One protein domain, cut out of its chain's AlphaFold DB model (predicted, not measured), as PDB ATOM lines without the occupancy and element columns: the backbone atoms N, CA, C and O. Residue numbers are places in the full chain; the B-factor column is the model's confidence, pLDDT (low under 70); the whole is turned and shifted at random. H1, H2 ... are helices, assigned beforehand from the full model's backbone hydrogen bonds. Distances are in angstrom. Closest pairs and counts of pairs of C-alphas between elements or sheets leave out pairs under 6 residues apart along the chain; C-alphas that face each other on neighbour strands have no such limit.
ATOM      1  N   PHE A   2      23.005   7.896 -32.510       86.31
ATOM      2  CA  PHE A   2      23.640   9.203 -32.784       86.31
ATOM      3  C   PHE A   2      23.573   9.655 -34.258       86.31
ATOM      4  O   PHE A   2      22.984  10.688 -34.553       86.31
ATOM      5  N   PHE A   3      24.069   8.844 -35.198       86.81
ATOM      6  CA  PHE A   3      24.056   9.197 -36.625       86.81
ATOM      7  C   PHE A   3      22.653   9.386 -37.220       86.81
ATOM      8  O   PHE A   3      22.501  10.155 -38.159       86.81
ATOM      9  N   SER A   4      21.624   8.740 -36.659       80.31
ATOM     10  CA  SER A   4      20.235   8.932 -37.101       80.31
ATOM     11  C   SER A   4      19.732  10.332 -36.754       80.31
ATOM     12  O   SER A   4      19.047  10.948 -37.559       80.31
ATOM     13  N   TRP A   5      20.100  10.842 -35.576       84.94
ATOM     14  CA  TRP A   5      19.769  12.205 -35.161       84.94
ATOM     15  C   TRP A   5      20.559  13.245 -35.954       84.94
ATOM     16  O   TRP A   5      19.998  14.261 -36.353       84.94
ATOM     17  N   VAL A   6      21.835  12.969 -36.242       87.06
ATOM     18  CA  VAL A   6      22.662  13.833 -37.098       87.06
ATOM     19  C   VAL A   6      22.093  13.904 -38.515       87.06
ATOM     20  O   VAL A   6      21.931  14.997 -39.048       87.06
ATOM     21  N   LEU A   7      21.732  12.762 -39.110       86.38
ATOM     22  CA  LEU A   7      21.099  12.719 -40.428       86.38
ATOM     23  C   LEU A   7      19.772  13.483 -40.427       86.38
ATOM     24  O   LEU A   7      19.522  14.241 -41.359       86.38
ATOM     25  N   ASN A   8      18.963  13.336 -39.372       85.88
ATOM     26  CA  ASN A   8      17.722  14.095 -39.236       85.88
ATOM     27  C   ASN A   8      18.002  15.603 -39.267       85.88
ATOM     28  O   ASN A   8      17.436  16.321 -40.085       85.88
ATOM     29  N   GLY A   9      18.956  16.074 -38.458       84.31
ATOM     30  CA  GLY A   9      19.368  17.479 -38.457       84.31
ATOM     31  C   GLY A   9      19.853  17.974 -39.824       84.31
ATOM     32  O   GLY A   9      19.497  19.077 -40.233       84.31
ATOM     33  N   ILE A  10      20.607  17.153 -40.564       89.00
ATOM     34  CA  ILE A  10      21.063  17.484 -41.925       89.00
ATOM     35  C   ILE A  10      19.877  17.601 -42.890       89.00
ATOM     36  O   ILE A  10      19.825  18.550 -43.670       89.00
ATOM     37  N   VAL A  11      18.917  16.673 -42.842       87.81
ATOM     38  CA  VAL A  11      17.717  16.710 -43.696       87.81
ATOM     39  C   VAL A  11      16.893  17.963 -43.411       87.81
ATOM     40  O   VAL A  11      16.549  18.685 -44.346       87.81
ATOM     41  N   HIS A  12      16.647  18.277 -42.138       85.56
ATOM     42  CA  HIS A  12      15.957  19.505 -41.732       85.56
ATOM     43  C   HIS A  12      16.686  20.761 -42.226       85.56
ATOM     44  O   HIS A  12      16.063  21.638 -42.825       85.56
ATOM     45  N   ALA A  13      18.011  20.823 -42.067       86.44
ATOM     46  CA  ALA A  13      18.815  21.944 -42.549       86.44
ATOM     47  C   ALA A  13      18.743  22.105 -44.078       86.44
ATOM     48  O   ALA A  13      18.570  23.221 -44.568       86.44
ATOM     49  N   LEU A  14      18.828  21.005 -44.833       89.12
ATOM     50  CA  LEU A  14      18.729  21.023 -46.296       89.12
ATOM     51  C   LEU A  14      17.350  21.471 -46.774       89.12
ATOM     52  O   LEU A  14      17.263  22.262 -47.709       89.12
ATOM     53  N   VAL A  15      16.280  20.999 -46.135       87.81
ATOM     54  CA  VAL A  15      14.903  21.372 -46.485       87.81
ATOM     55  C   VAL A  15      14.667  22.858 -46.227       87.81
ATOM     56  O   VAL A  15      14.197  23.563 -47.119       87.81
ATOM     57  N   ILE A  16      15.048  23.357 -45.048       86.00
ATOM     58  CA  ILE A  16      14.902  24.778 -44.702       86.00
ATOM     59  C   ILE A  16      15.726  25.645 -45.660       86.00
ATOM     60  O   ILE A  16      15.219  26.647 -46.169       86.00
ATOM     61  N   PHE A  17      16.964  25.241 -45.959       86.25
ATOM     62  CA  PHE A  17      17.819  25.950 -46.909       86.25
ATOM     63  C   PHE A  17      17.239  25.941 -48.325       86.25
ATOM     64  O   PHE A  17      17.223  26.977 -48.980       86.25
ATOM     65  N   TYR A  18      16.730  24.803 -48.796       88.56
ATOM     66  CA  TYR A  18      16.168  24.663 -50.138       88.56
ATOM     67  C   TYR A  18      14.926  25.535 -50.331       88.56
ATOM     68  O   TYR A  18      14.839  26.291 -51.301       88.56
ATOM     69  N   ILE A  19      13.978  25.469 -49.390       86.44
ATOM     70  CA  ILE A  19      12.763  26.286 -49.443       86.44
ATOM     71  C   ILE A  19      13.146  27.766 -49.327       86.44
ATOM     72  O   ILE A  19      12.693  28.578 -50.130       86.44
ATOM     73  N   GLY A  20      14.047  28.104 -48.400       83.56
ATOM     74  CA  GLY A  20      14.526  29.468 -48.210       83.56
ATOM     75  C   GLY A  20      15.209  30.024 -49.458       83.56
ATOM     76  O   GLY A  20      14.888  31.124 -49.887       83.56
ATOM     77  N   TYR A  21      16.081  29.256 -50.108       84.62
ATOM     78  CA  TYR A  21      16.727  29.659 -51.357       84.62
ATOM     79  C   TYR A  21      15.704  29.958 -52.457       84.62
ATOM     80  O   TYR A  21      15.799  30.979 -53.134       84.62
ATOM     81  N   HIS A  22      14.689  29.107 -52.617       84.06
ATOM     82  CA  HIS A  22      13.648  29.318 -53.620       84.06
ATOM     83  C   HIS A  22      12.748  30.514 -53.320       84.06
ATOM     84  O   HIS A  22      12.380  31.234 -54.248       84.06
ATOM     85  N   THR A  23      12.424  30.753 -52.048       80.56
ATOM     86  CA  THR A  23      11.718  31.967 -51.638       80.56
ATOM     87  C   THR A  23      12.578  33.185 -51.954       80.56
ATOM     88  O   THR A  23      12.131  34.064 -52.685       80.56
ATOM     89  N   PHE A  24      13.835  33.197 -51.502       77.94
ATOM     90  CA  PHE A  24      14.709  34.363 -51.599       77.94
ATOM     91  C   PHE A  24      15.278  34.634 -53.002       77.94
ATOM     92  O   PHE A  24      15.769  35.724 -53.260       77.94
ATOM     93  N   LYS A  25      15.135  33.701 -53.948       79.75
ATOM     94  CA  LYS A  25      15.542  33.880 -55.353       79.75
ATOM     95  C   LYS A  25      14.803  35.017 -56.073       79.75
ATOM     96  O   LYS A  25      15.271  35.499 -57.099       79.75
ATOM     97  N   SER A  26      13.627  35.404 -55.585       67.94
ATOM     98  CA  SER A  26      12.775  36.386 -56.268       67.94
ATOM     99  C   SER A  26      13.180  37.843 -56.003       67.94
ATOM    100  O   SER A  26      12.568  38.725 -56.598       67.94
ATOM    101  N   ASP A  27      14.174  38.087 -55.132       64.31
ATOM    102  CA  ASP A  27      14.789  39.362 -54.697       64.31
ATOM    103  C   ASP A  27      13.853  40.507 -54.233       64.31
ATOM    104  O   ASP A  27      14.303  41.414 -53.530       64.31
ATOM    105  N   VAL A  28      12.553  40.455 -54.531       64.69
ATOM    106  CA  VAL A  28      11.540  41.475 -54.234       64.69
ATOM    107  C   VAL A  28      10.511  40.908 -53.253       64.69
ATOM    108  O   VAL A  28       9.488  40.346 -53.648       64.69
ATOM    109  N   PHE A  29      10.784  41.070 -51.956       68.06
ATOM    110  CA  PHE A  29       9.925  40.561 -50.869       68.06
ATOM    111  C   PHE A  29       8.916  41.580 -50.348       68.06
ATOM    112  O   PHE A  29       7.953  41.210 -49.670       68.06
ATOM    113  N   TRP A  30       9.138  42.862 -50.638       71.12
ATOM    114  CA  TRP A  30       8.347  43.968 -50.110       71.12
ATOM    115  C   TRP A  30       7.650  44.719 -51.232       71.12
ATOM    116  O   TRP A  30       8.248  45.024 -52.262       71.12
ATOM    117  N   SER A  31       6.400  45.109 -50.983       59.88
ATOM    118  CA  SER A  31       5.608  45.971 -51.870       59.88
ATOM    119  C   SER A  31       6.267  47.328 -52.157       59.88
ATOM    120  O   SER A  31       5.934  47.972 -53.144       59.88
ATOM    121  N   HIS A  32       7.228  47.740 -51.326       65.38
ATOM    122  CA  HIS A  32       8.004  48.974 -51.463       65.38
ATOM    123  C   HIS A  32       9.294  48.808 -52.294       65.38
ATOM    124  O   HIS A  32      10.067  49.755 -52.406       65.38
ATOM    125  N   GLY A  33       9.561  47.618 -52.853       60.06
ATOM    126  CA  GLY A  33      10.696  47.380 -53.754       60.06
ATOM    127  C   GLY A  33      12.070  47.281 -53.082       60.06
ATOM    128  O   GLY A  33      13.087  47.302 -53.771       60.06
ATOM    129  N   ARG A  34      12.133  47.167 -51.745       65.38
ATOM    130  CA  ARG A  34      13.392  46.855 -51.048       65.38
ATOM    131  C   ARG A  34      13.879  45.463 -51.466       65.38
ATOM    132  O   ARG A  34      13.072  44.564 -51.683       65.38
ATOM    133  N   VAL A  35      15.193  45.301 -51.581       67.44
ATOM    134  CA  VAL A  35      15.833  44.023 -51.921       67.44
ATOM    135  C   VAL A  35      16.311  43.344 -50.642       67.44
ATOM    136  O   VAL A  35      16.776  44.009 -49.712       67.44
ATOM    137  N   GLY A  36      16.155  42.022 -50.568       64.06
ATOM    138  CA  GLY A  36      16.501  41.250 -49.375       64.06
ATOM    139  C   GLY A  36      18.009  41.201 -49.148       64.06
ATOM    140  O   GLY A  36      18.746  40.705 -49.991       64.06
ATOM    141  N   ASN A  37      18.479  41.679 -47.993       71.94
ATOM    142  CA  ASN A  37      19.870  41.489 -47.571       71.94
ATOM    143  C   ASN A  37      20.073  40.044 -47.054       71.94
ATOM    144  O   ASN A  37      19.154  39.453 -46.482       71.94
ATOM    145  N   LEU A  38      21.285  39.490 -47.165       78.25
ATOM    146  CA  LEU A  38      21.669  38.178 -46.617       78.25
ATOM    147  C   LEU A  38      21.337  38.050 -45.117       78.25
ATOM    148  O   LEU A  38      20.981  36.979 -44.627       78.25
ATOM    149  N   ARG A  39      21.390  39.167 -44.385       77.94
ATOM    150  CA  ARG A  39      20.994  39.245 -42.971       77.94
ATOM    151  C   ARG A  39      19.497  39.023 -42.745       77.94
ATOM    152  O   ARG A  39      19.122  38.445 -41.727       77.94
ATOM    153  N   CYS A  40      18.651  39.428 -43.692       76.25
ATOM    154  CA  CYS A  40      17.214  39.164 -43.652       76.25
ATOM    155  C   CYS A  40      16.941  37.663 -43.821       76.25
ATOM    156  O   CYS A  40      16.207  37.084 -43.024       76.25
ATOM    157  N   PHE A  41      17.631  37.011 -44.765       80.69
ATOM    158  CA  PHE A  41      17.583  35.554 -44.922       80.69
ATOM    159  C   PHE A  41      18.003  34.825 -43.638       80.69
ATOM    160  O   PHE A  41      17.255  33.995 -43.121       80.69
ATOM    161  N   GLY A  42      19.162  35.182 -43.073       79.69
ATOM    162  CA  GLY A  42      19.654  34.573 -41.833       79.69
ATOM    163  C   GLY A  42      18.701  34.774 -40.650       79.69
ATOM    164  O   GLY A  42      18.465  33.848 -39.876       79.69
ATOM    165  N   THR A  43      18.093  35.957 -40.542       80.56
ATOM    166  CA  THR A  43      17.128  36.264 -39.476       80.56
ATOM    167  C   THR A  43      15.816  35.501 -39.665       80.56
ATOM    168  O   THR A  43      15.288  34.969 -38.693       80.56
ATOM    169  N   ALA A  44      15.322  35.349 -40.898       78.38
ATOM    170  CA  ALA A  44      14.129  34.555 -41.196       78.38
ATOM    171  C   ALA A  44      14.324  33.062 -40.869       78.38
ATOM    172  O   ALA A  44      13.453  32.441 -40.260       78.38
ATOM    173  N   VAL A  45      15.490  32.492 -41.193       78.62
ATOM    174  CA  VAL A  45      15.855  31.106 -40.829       78.62
ATOM    175  C   VAL A  45      16.017  30.939 -39.308       78.62
ATOM    176  O   VAL A  45      15.688  29.892 -38.746       78.62
ATOM    177  N   ASN A  46      16.469  31.976 -38.605       78.75
ATOM    178  CA  ASN A  46      16.555  31.957 -37.144       78.75
ATOM    179  C   ASN A  46      15.157  32.025 -36.491       78.75
ATOM    180  O   ASN A  46      14.846  31.245 -35.592       78.75
ATOM    181  N   ILE A  47      14.261  32.872 -37.015       75.00
ATOM    182  CA  ILE A  47      12.848  32.942 -36.593       75.00
ATOM    183  C   ILE A  47      12.115  31.624 -36.880       75.00
ATOM    184  O   ILE A  47      11.247  31.212 -36.124       75.00
ATOM    185  N   MET A  48      12.487  30.905 -37.933       71.50
ATOM    186  CA  MET A  48      11.958  29.564 -38.178       71.50
ATOM    187  C   MET A  48      12.271  28.582 -37.055       71.50
ATOM    188  O   MET A  48      11.410  27.813 -36.633       71.50
ATOM    189  N   SER A  49      13.493  28.650 -36.533       65.12
ATOM    190  CA  SER A  49      13.895  27.822 -35.396       65.12
ATOM    191  C   SER A  49      13.051  28.163 -34.160       65.12
ATOM    192  O   SER A  49      12.685  27.276 -33.399       65.12
ATOM    193  N   LEU A  50      12.665  29.435 -34.019       61.47
ATOM    194  CA  LEU A  50      11.816  30.020 -32.970       61.47
ATOM    195  C   LEU A  50      10.433  29.356 -32.852       61.47
ATOM    196  O   LEU A  50       9.935  29.156 -31.743       61.47
ATOM    197  N   VAL A  51       9.838  28.962 -33.984       57.38
ATOM    198  CA  VAL A  51       8.538  28.264 -34.038       57.38
ATOM    199  C   VAL A  51       8.627  26.848 -33.429       57.38
ATOM    200  O   VAL A  51       7.604  26.258 -33.090       57.38
ATOM    201  N   ALA A  52       9.835  26.319 -33.191       56.31
ATOM    202  CA  ALA A  52      10.086  24.922 -32.829       56.31
ATOM    203  C   ALA A  52      10.495  24.641 -31.354       56.31
ATOM    204  O   ALA A  52      11.149  23.637 -31.102       56.31
ATOM    205  N   PHE A  53      10.019  25.424 -30.371       59.00
ATOM    206  CA  PHE A  53      10.095  25.213 -28.893       59.00
ATOM    207  C   PHE A  53      11.327  25.734 -28.106       59.00
ATOM    208  O   PHE A  53      12.479  25.445 -28.411       59.00
ATOM    209  N   GLY A  54      11.043  26.371 -26.948       61.84
ATOM    210  CA  GLY A  54      11.925  26.434 -25.764       61.84
ATOM    211  C   GLY A  54      12.166  27.826 -25.146       61.84
ATOM    212  O   GLY A  54      12.199  28.837 -25.840       61.84
ATOM    213  N   GLY A  55      12.423  27.889 -23.829       57.69
ATOM    214  CA  GLY A  55      12.711  29.143 -23.101       57.69
ATOM    215  C   GLY A  55      14.023  29.840 -23.504       57.69
ATOM    216  O   GLY A  55      14.099  31.066 -23.494       57.69
ATOM    217  N   SER A  56      15.036  29.081 -23.949       67.06
ATOM    218  CA  SER A  56      16.279  29.652 -24.507       67.06
ATOM    219  C   SER A  56      16.046  30.345 -25.850       67.06
ATOM    220  O   SER A  56      16.749  31.295 -26.192       67.06
ATOM    221  N   LEU A  57      15.055  29.881 -26.609       70.06
ATOM    222  CA  LEU A  57      14.663  30.490 -27.869       70.06
ATOM    223  C   LEU A  57      13.860  31.762 -27.630       70.06
ATOM    224  O   LEU A  57      14.097  32.740 -28.324       70.06
ATOM    225  N   VAL A  58      13.003  31.803 -26.603       74.31
ATOM    226  CA  VAL A  58      12.323  33.040 -26.178       74.31
ATOM    227  C   VAL A  58      13.344  34.124 -25.831       74.31
ATOM    228  O   VAL A  58      13.215  35.244 -26.308       74.31
ATOM    229  N   MET A  59      14.413  33.789 -25.102       77.31
ATOM    230  CA  MET A  59      15.492  34.741 -24.810       77.31
ATOM    231  C   MET A  59      16.180  35.253 -26.086       77.31
ATOM    232  O   MET A  59      16.377  36.458 -26.227       77.31
ATOM    233  N   LEU A  60      16.502  34.366 -27.037       77.75
ATOM    234  CA  LEU A  60      17.064  34.752 -28.337       77.75
ATOM    235  C   LEU A  60      16.085  35.613 -29.151       77.75
ATOM    236  O   LEU A  60      16.496  36.556 -29.816       77.75
ATOM    237  N   SER A  61      14.791  35.322 -29.057       74.12
ATOM    238  CA  SER A  61      13.716  36.063 -29.722       74.12
ATOM    239  C   SER A  61      13.626  37.475 -29.185       74.12
ATOM    240  O   SER A  61      13.676  38.431 -29.950       74.12
ATOM    241  N   THR A  62      13.530  37.609 -27.861       80.31
ATOM    242  CA  THR A  62      13.479  38.901 -27.186       80.31
ATOM    243  C   THR A  62      14.755  39.684 -27.462       80.31
ATOM    244  O   THR A  62      14.668  40.859 -27.793       80.31
ATOM    245  N   PHE A  63      15.922  39.034 -27.431       83.50
ATOM    246  CA  PHE A  63      17.189  39.658 -27.806       83.50
ATOM    247  C   PHE A  63      17.172  40.177 -29.249       83.50
ATOM    248  O   PHE A  63      17.483  41.343 -29.465       83.50
ATOM    249  N   MET A  64      16.774  39.357 -30.226       80.25
ATOM    250  CA  MET A  64      16.737  39.753 -31.639       80.25
ATOM    251  C   MET A  64      15.722  40.872 -31.891       80.25
ATOM    252  O   MET A  64      16.048  41.839 -32.573       80.25
ATOM    253  N   PHE A  65      14.527  40.797 -31.294       83.38
ATOM    254  CA  PHE A  65      13.528  41.871 -31.352       83.38
ATOM    255  C   PHE A  65      14.065  43.169 -30.755       83.38
ATOM    256  O   PHE A  65      13.998  44.212 -31.400       83.38
ATOM    257  N   SER A  66      14.636  43.119 -29.551       85.12
ATOM    258  CA  SER A  66      15.231  44.297 -28.920       85.12
ATOM    259  C   SER A  66      16.406  44.848 -29.728       85.12
ATOM    260  O   SER A  66      16.537  46.062 -29.844       85.12
ATOM    261  N   TYR A  67      17.232  43.987 -30.325       84.44
ATOM    262  CA  TYR A  67      18.384  44.384 -31.131       84.44
ATOM    263  C   TYR A  67      17.964  45.075 -32.435       84.44
ATOM    264  O   TYR A  67      18.442  46.169 -32.713       84.44
ATOM    265  N   CYS A  68      17.026  44.500 -33.194       81.19
ATOM    266  CA  CYS A  68      16.565  45.073 -34.465       81.19
ATOM    267  C   CYS A  68      15.702  46.332 -34.300       81.19
ATOM    268  O   CYS A  68      15.695  47.170 -35.197       81.19
ATOM    269  N   LEU A  69      14.976  46.474 -33.182       82.44
ATOM    270  CA  LEU A  69      14.174  47.671 -32.881       82.44
ATOM    271  C   LEU A  69      14.998  48.801 -32.251       82.44
ATOM    272  O   LEU A  69      14.531  49.938 -32.151       82.44
ATOM    273  N   THR A  70      16.215  48.511 -31.791       82.88
ATOM    274  CA  THR A  70      17.095  49.549 -31.263       82.88
ATOM    275  C   THR A  70      17.639  50.368 -32.427       82.88
ATOM    276  O   THR A  70      18.376  49.870 -33.274       82.88
ATOM    277  N   SER A  71      17.279  51.652 -32.452       67.56
ATOM    278  CA  SER A  71      17.729  52.571 -33.493       67.56
ATOM    279  C   SER A  71      19.264  52.643 -33.545       67.56
ATOM    280  O   SER A  71      19.898  52.798 -32.494       67.56
ATOM    281  N   PRO A  72      19.879  52.641 -34.743       68.06
ATOM    282  CA  PRO A  72      21.324  52.818 -34.899       68.06
ATOM    283  C   PRO A  72      21.815  54.195 -34.413       68.06
ATOM    284  O   PRO A  72      23.010  54.380 -34.190       68.06
ATOM    285  N   ALA A  73      20.901  55.149 -34.202       65.62
ATOM    286  CA  ALA A  73      21.181  56.459 -33.620       65.62
ATOM    287  C   ALA A  73      21.129  56.480 -32.077       65.62
ATOM    288  O   ALA A  73      21.276  57.546 -31.477       65.62
ATOM    289  N   SER A  74      20.905  55.334 -31.419       65.19
ATOM    290  CA  SER A  74      20.872  55.258 -29.958       65.19
ATOM    291  C   SER A  74      22.232  55.652 -29.360       65.19
ATOM    292  O   SER A  74      23.258  55.063 -29.710       65.19
ATOM    293  N   PRO A  75      22.273  56.619 -28.424       61.91
ATOM    294  CA  PRO A  75      23.519  57.052 -27.797       61.91
ATOM    295  C   PRO A  75      24.079  56.020 -26.804       61.91
ATOM    296  O   PRO A  75      25.241  56.123 -26.417       61.91
ATOM    297  N   VAL A  76      23.271  55.039 -26.385       75.25
ATOM    298  CA  VAL A  76      23.633  54.050 -25.354       75.25
ATOM    299  C   VAL A  76      24.214  52.776 -25.967       75.25
ATOM    300  O   VAL A  76      25.162  52.211 -25.430       75.25
ATOM    301  N   VAL A  77      23.671  52.323 -27.099       72.81
ATOM    302  CA  VAL A  77      24.094  51.084 -27.765       72.81
ATOM    303  C   VAL A  77      24.191  51.348 -29.258       72.81
ATOM    304  O   VAL A  77      23.187  51.631 -29.906       72.81
ATOM    305  N   ARG A  78      25.401  51.230 -29.814       71.56
ATOM    306  CA  ARG A  78      25.594  51.259 -31.265       71.56
ATOM    307  C   ARG A  78      25.193  49.908 -31.843       71.56
ATOM    308  O   ARG A  78      25.838  48.900 -31.565       71.56
ATOM    309  N   VAL A  79      24.127  49.910 -32.632       71.50
ATOM    310  CA  VAL A  79      23.622  48.740 -33.357       71.50
ATOM    311  C   VAL A  79      24.092  48.814 -34.801       71.50
ATOM    312  O   VAL A  79      24.306  49.899 -35.341       71.50
ATOM    313  N   ASP A  80      24.285  47.652 -35.417       78.00
ATOM    314  CA  ASP A  80      24.601  47.587 -36.834       78.00
ATOM    315  C   ASP A  80      23.433  48.155 -37.653       78.00
ATOM    316  O   ASP A  80      22.298  47.682 -37.547       78.00
ATOM    317  N   ALA A  81      23.709  49.175 -38.465       73.31
ATOM    318  CA  ALA A  81      22.694  49.858 -39.261       73.31
ATOM    319  C   ALA A  81      21.998  48.908 -40.246       73.31
ATOM    320  O   ALA A  81      20.839  49.124 -40.588       73.31
ATOM    321  N   GLU A  82      22.671  47.830 -40.658       76.06
ATOM    322  CA  GLU A  82      22.089  46.826 -41.548       76.06
ATOM    323  C   GLU A  82      21.049  45.931 -40.865       76.06
ATOM    324  O   GLU A  82      20.301  45.266 -41.568       76.06
ATOM    325  N   MET A  83      21.010  45.876 -39.529       76.81
ATOM    326  CA  MET A  83      20.071  45.042 -38.762       76.81
ATOM    327  C   MET A  83      18.846  45.812 -38.258       76.81
ATOM    328  O   MET A  83      17.906  45.194 -37.750       76.81
ATOM    329  N   ALA A  84      18.853  47.139 -38.402       78.69
ATOM    330  CA  ALA A  84      17.752  48.000 -37.999       78.69
ATOM    331  C   ALA A  84      16.485  47.667 -38.800       78.69
ATOM    332  O   ALA A  84      16.530  47.517 -40.022       78.69
ATOM    333  N   ASP A  85      15.364  47.517 -38.095       79.25
ATOM    334  CA  ASP A  85      14.019  47.274 -38.635       79.25
ATOM    335  C   ASP A  85      13.831  45.996 -39.481       79.25
ATOM    336  O   ASP A  85      12.711  45.704 -39.901       79.25
ATOM    337  N   ILE A  86      14.862  45.153 -39.645       81.06
ATOM    338  CA  ILE A  86      14.773  43.890 -40.407       81.06
ATOM    339  C   ILE A  86      13.642  42.987 -39.897       81.06
ATOM    340  O   ILE A  86      12.978  42.319 -40.684       81.06
ATOM    341  N   ILE A  87      13.403  42.946 -38.584       80.81
ATOM    342  CA  ILE A  87      12.325  42.131 -38.009       80.81
ATOM    343  C   ILE A  87      10.944  42.633 -38.425       80.81
ATOM    344  O   ILE A  87      10.068  41.822 -38.718       80.81
ATOM    345  N   LEU A  88      10.747  43.951 -38.490       81.50
ATOM    346  CA  LEU A  88       9.492  44.521 -38.975       81.50
ATOM    347  C   LEU A  88       9.328  44.207 -40.460       81.50
ATOM    348  O   LEU A  88       8.270  43.737 -40.872       81.50
ATOM    349  N   ASP A  89      10.398  44.356 -41.238       79.50
ATOM    350  CA  ASP A  89      10.417  43.982 -42.650       79.50
ATOM    351  C   ASP A  89      10.044  42.496 -42.849       79.50
ATOM    352  O   ASP A  89       9.238  42.173 -43.723       79.50
ATOM    353  N   ILE A  90      10.554  41.586 -42.016       81.25
ATOM    354  CA  ILE A  90      10.213  40.154 -42.061       81.25
ATOM    355  C   ILE A  90       8.732  39.914 -41.744       81.25
ATOM    356  O   ILE A  90       8.067  39.171 -42.466       81.25
ATOM    357  N   LEU A  91       8.205  40.546 -40.692       81.06
ATOM    358  CA  LEU A  91       6.818  40.362 -40.252       81.06
ATOM    359  C   LEU A  91       5.794  41.008 -41.190       81.06
ATOM    360  O   LEU A  91       4.659  40.549 -41.263       81.06
ATOM    361  N   TYR A  92       6.171  42.060 -41.914       84.31
ATOM    362  CA  TYR A  92       5.296  42.692 -42.901       84.31
ATOM    363  C   TYR A  92       5.385  42.049 -44.290       84.31
ATOM    364  O   TYR A  92       4.533  42.329 -45.136       84.31
ATOM    365  N   SER A  93       6.368  41.179 -44.547       82.94
ATOM    366  CA  SER A  93       6.471  40.476 -45.826       82.94
ATOM    367  C   SER A  93       5.603  39.206 -45.838       82.94
ATOM    368  O   SER A  93       5.927  38.222 -45.164       82.94
ATOM    369  N   PRO A  94       4.533  39.153 -46.658       82.56
ATOM    370  CA  PRO A  94       3.677  37.969 -46.735       82.56
ATOM    371  C   PRO A  94       4.420  36.753 -47.303       82.56
ATOM    372  O   PRO A  94       4.116  35.618 -46.944       82.56
ATOM    373  N   GLN A  95       5.422  36.972 -48.161       83.69
ATOM    374  CA  GLN A  95       6.225  35.898 -48.748       83.69
ATOM    375  C   GLN A  95       7.101  35.209 -47.696       83.69
ATOM    376  O   GLN A  95       7.187  33.982 -47.684       83.69
ATOM    377  N   ILE A  96       7.707  35.983 -46.789       83.00
ATOM    378  CA  ILE A  96       8.551  35.436 -45.720       83.00
ATOM    379  C   ILE A  96       7.691  34.704 -44.682       83.00
ATOM    380  O   ILE A  96       8.067  33.623 -44.232       83.00
ATOM    381  N   ILE A  97       6.497  35.214 -44.363       83.44
ATOM    382  CA  ILE A  97       5.551  34.509 -43.482       83.44
ATOM    383  C   ILE A  97       5.104  33.174 -44.095       83.44
ATOM    384  O   ILE A  97       5.097  32.152 -43.407       83.44
ATOM    385  N   LEU A  98       4.760  33.147 -45.388       85.81
ATOM    386  CA  LEU A  98       4.394  31.900 -46.068       85.81
ATOM    387  C   LEU A  98       5.555  30.907 -46.103       85.81
ATOM    388  O   LEU A  98       5.340  29.719 -45.860       85.81
ATOM    389  N   PHE A  99       6.777  31.388 -46.344       86.06
ATOM    390  CA  PHE A  99       7.983  30.577 -46.211       86.06
ATOM    391  C   PHE A  99       8.068  29.942 -44.823       86.06
ATOM    392  O   PHE A  99       8.257  28.729 -44.733       86.06
ATOM    393  N   ILE A 100       7.859  30.731 -43.763       84.69
ATOM    394  CA  ILE A 100       7.954  30.244 -42.388       84.69
ATOM    395  C   ILE A 100       6.951  29.105 -42.135       84.69
ATOM    396  O   ILE A 100       7.295  28.029 -41.636       84.69
ATOM    397  N   ILE A 101       5.699  29.307 -42.539       85.88
ATOM    398  CA  ILE A 101       4.626  28.327 -42.338       85.88
ATOM    399  C   ILE A 101       4.890  27.046 -43.142       85.88
ATOM    400  O   ILE A 101       4.828  25.945 -42.590       85.88
ATOM    401  N   ILE A 102       5.213  27.175 -44.432       87.94
ATOM    402  CA  ILE A 102       5.432  26.030 -45.328       87.94
ATOM    403  C   ILE A 102       6.656  25.233 -44.888       87.94
ATOM    404  O   ILE A 102       6.578  24.011 -44.775       87.94
ATOM    405  N   ALA A 103       7.772  25.902 -44.599       86.00
ATOM    406  CA  ALA A 103       8.983  25.225 -44.156       86.00
ATOM    407  C   ALA A 103       8.752  24.466 -42.839       86.00
ATOM    408  O   ALA A 103       9.220  23.337 -42.707       86.00
ATOM    409  N   THR A 104       7.967  25.028 -41.911       84.75
ATOM    410  CA  THR A 104       7.651  24.378 -40.626       84.75
ATOM    411  C   THR A 104       6.808  23.132 -40.861       84.75
ATOM    412  O   THR A 104       7.101  22.061 -40.330       84.75
ATOM    413  N   PHE A 105       5.781  23.253 -41.703       88.06
ATOM    414  CA  PHE A 105       4.905  22.140 -42.039       88.06
ATOM    415  C   PHE A 105       5.666  20.996 -42.720       88.06
ATOM    416  O   PHE A 105       5.492  19.836 -42.347       88.06
TER     417      PHE A 105
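AT A GLANCE: This is residues 2 to 105 of the 255 residues of an uncharacterized protein of Anisakis simplex (UniProt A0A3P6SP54). Look first for the long helix H1: its residues 2 to 11 stick out from the body, while its later part packs on the short helix H2, which sits in the middle and touches the four other helices. H3 folds back along H2 as a helical hairpin, H5 packs on both H1 and H2, and little H4 packs on residues 40 to 44 of H2 and residues 65 to 69 of H3, and makes a corner with H5. The printed part has 104 residues with five named helices, in the order H1 H2 H3 H4 H5, and no named strand; the class is all helix. The whole is only just compact, close to loose, with a radius of gyration of the C-alphas of 15.1 A, and only just flat, spanning 49 by 32 by 17 A.

IN THESE COORDINATES: Find C-alpha 2 at (23.640, 9.203, -32.784); from there H1, residues 2 to 24, runs 32.7 A to C-alpha 24 at (14.709, 34.363, -51.599). Next look for H2 at residues 38 to 50, 18.7 A long, and H3 at residues 55 to 69, 21.0 A long. H4 holds residues 86 to 92 and measures 9.9 A. H5, residues 94 to 105, runs 16.6 A and ends at C-alpha 105, at (4.905, 22.140, -42.039).

HOW THE PARTS SIT: Begin at H1, whose residues 15 to 23 alone touch H5, at a shallow tilt of 22 degrees, opposite ways; the closest C-alphas are those of Ile 16 and Ala 103, 6.0 A apart. With residues 16 to 24 alone H1 touches the hub, H2, at a steep tilt of 48 degrees, closest at the C-alphas of Phe 24 and Phe 41, 7.4 A. H2 touches H5 at a steep tilt of 43 degrees, with the C-alphas of Met 48 and Ile 100 closest at 5.8 A. In the hairpin of H2 and H3, look at the C-alphas of Leu 50 and Leu 57, the closest at 5.9 A; the tilt is a shallow 32 degrees. H4 touches H2 at a steep tilt of 66 degrees, closest at the C-alphas of Cys 40 and Ile 86, 6.2 A. H4 touches H3 about perpendicular, at 82 degrees, closest at the C-alphas of Cys 68 and Ile 87, 6.3 A. H4 and H5 touch only at the corner, and only just, with 3 pairs of C-alphas within 8 A; the closest are those of Ile 90 and Ile 96, 6.2 A apart. H1 is apart from H3 and H4, and H3 from H5. In the five helices every O i to N i+4 pair is within hydrogen-bond range.

THE WHOLE: The C-alphas of Ser 4 and Pro 75 are the two farthest apart, at 49.1 A. The printed part has no cut. The links at residues 25 to 37 and 70 to 85 are long, the other two tight. Read the B-factor column for low confidence, under 70, at residues 26 to 29, 31 to 36, 49 to 56 and 71 to 75; the mean pLDDT of the printed part is 77.4.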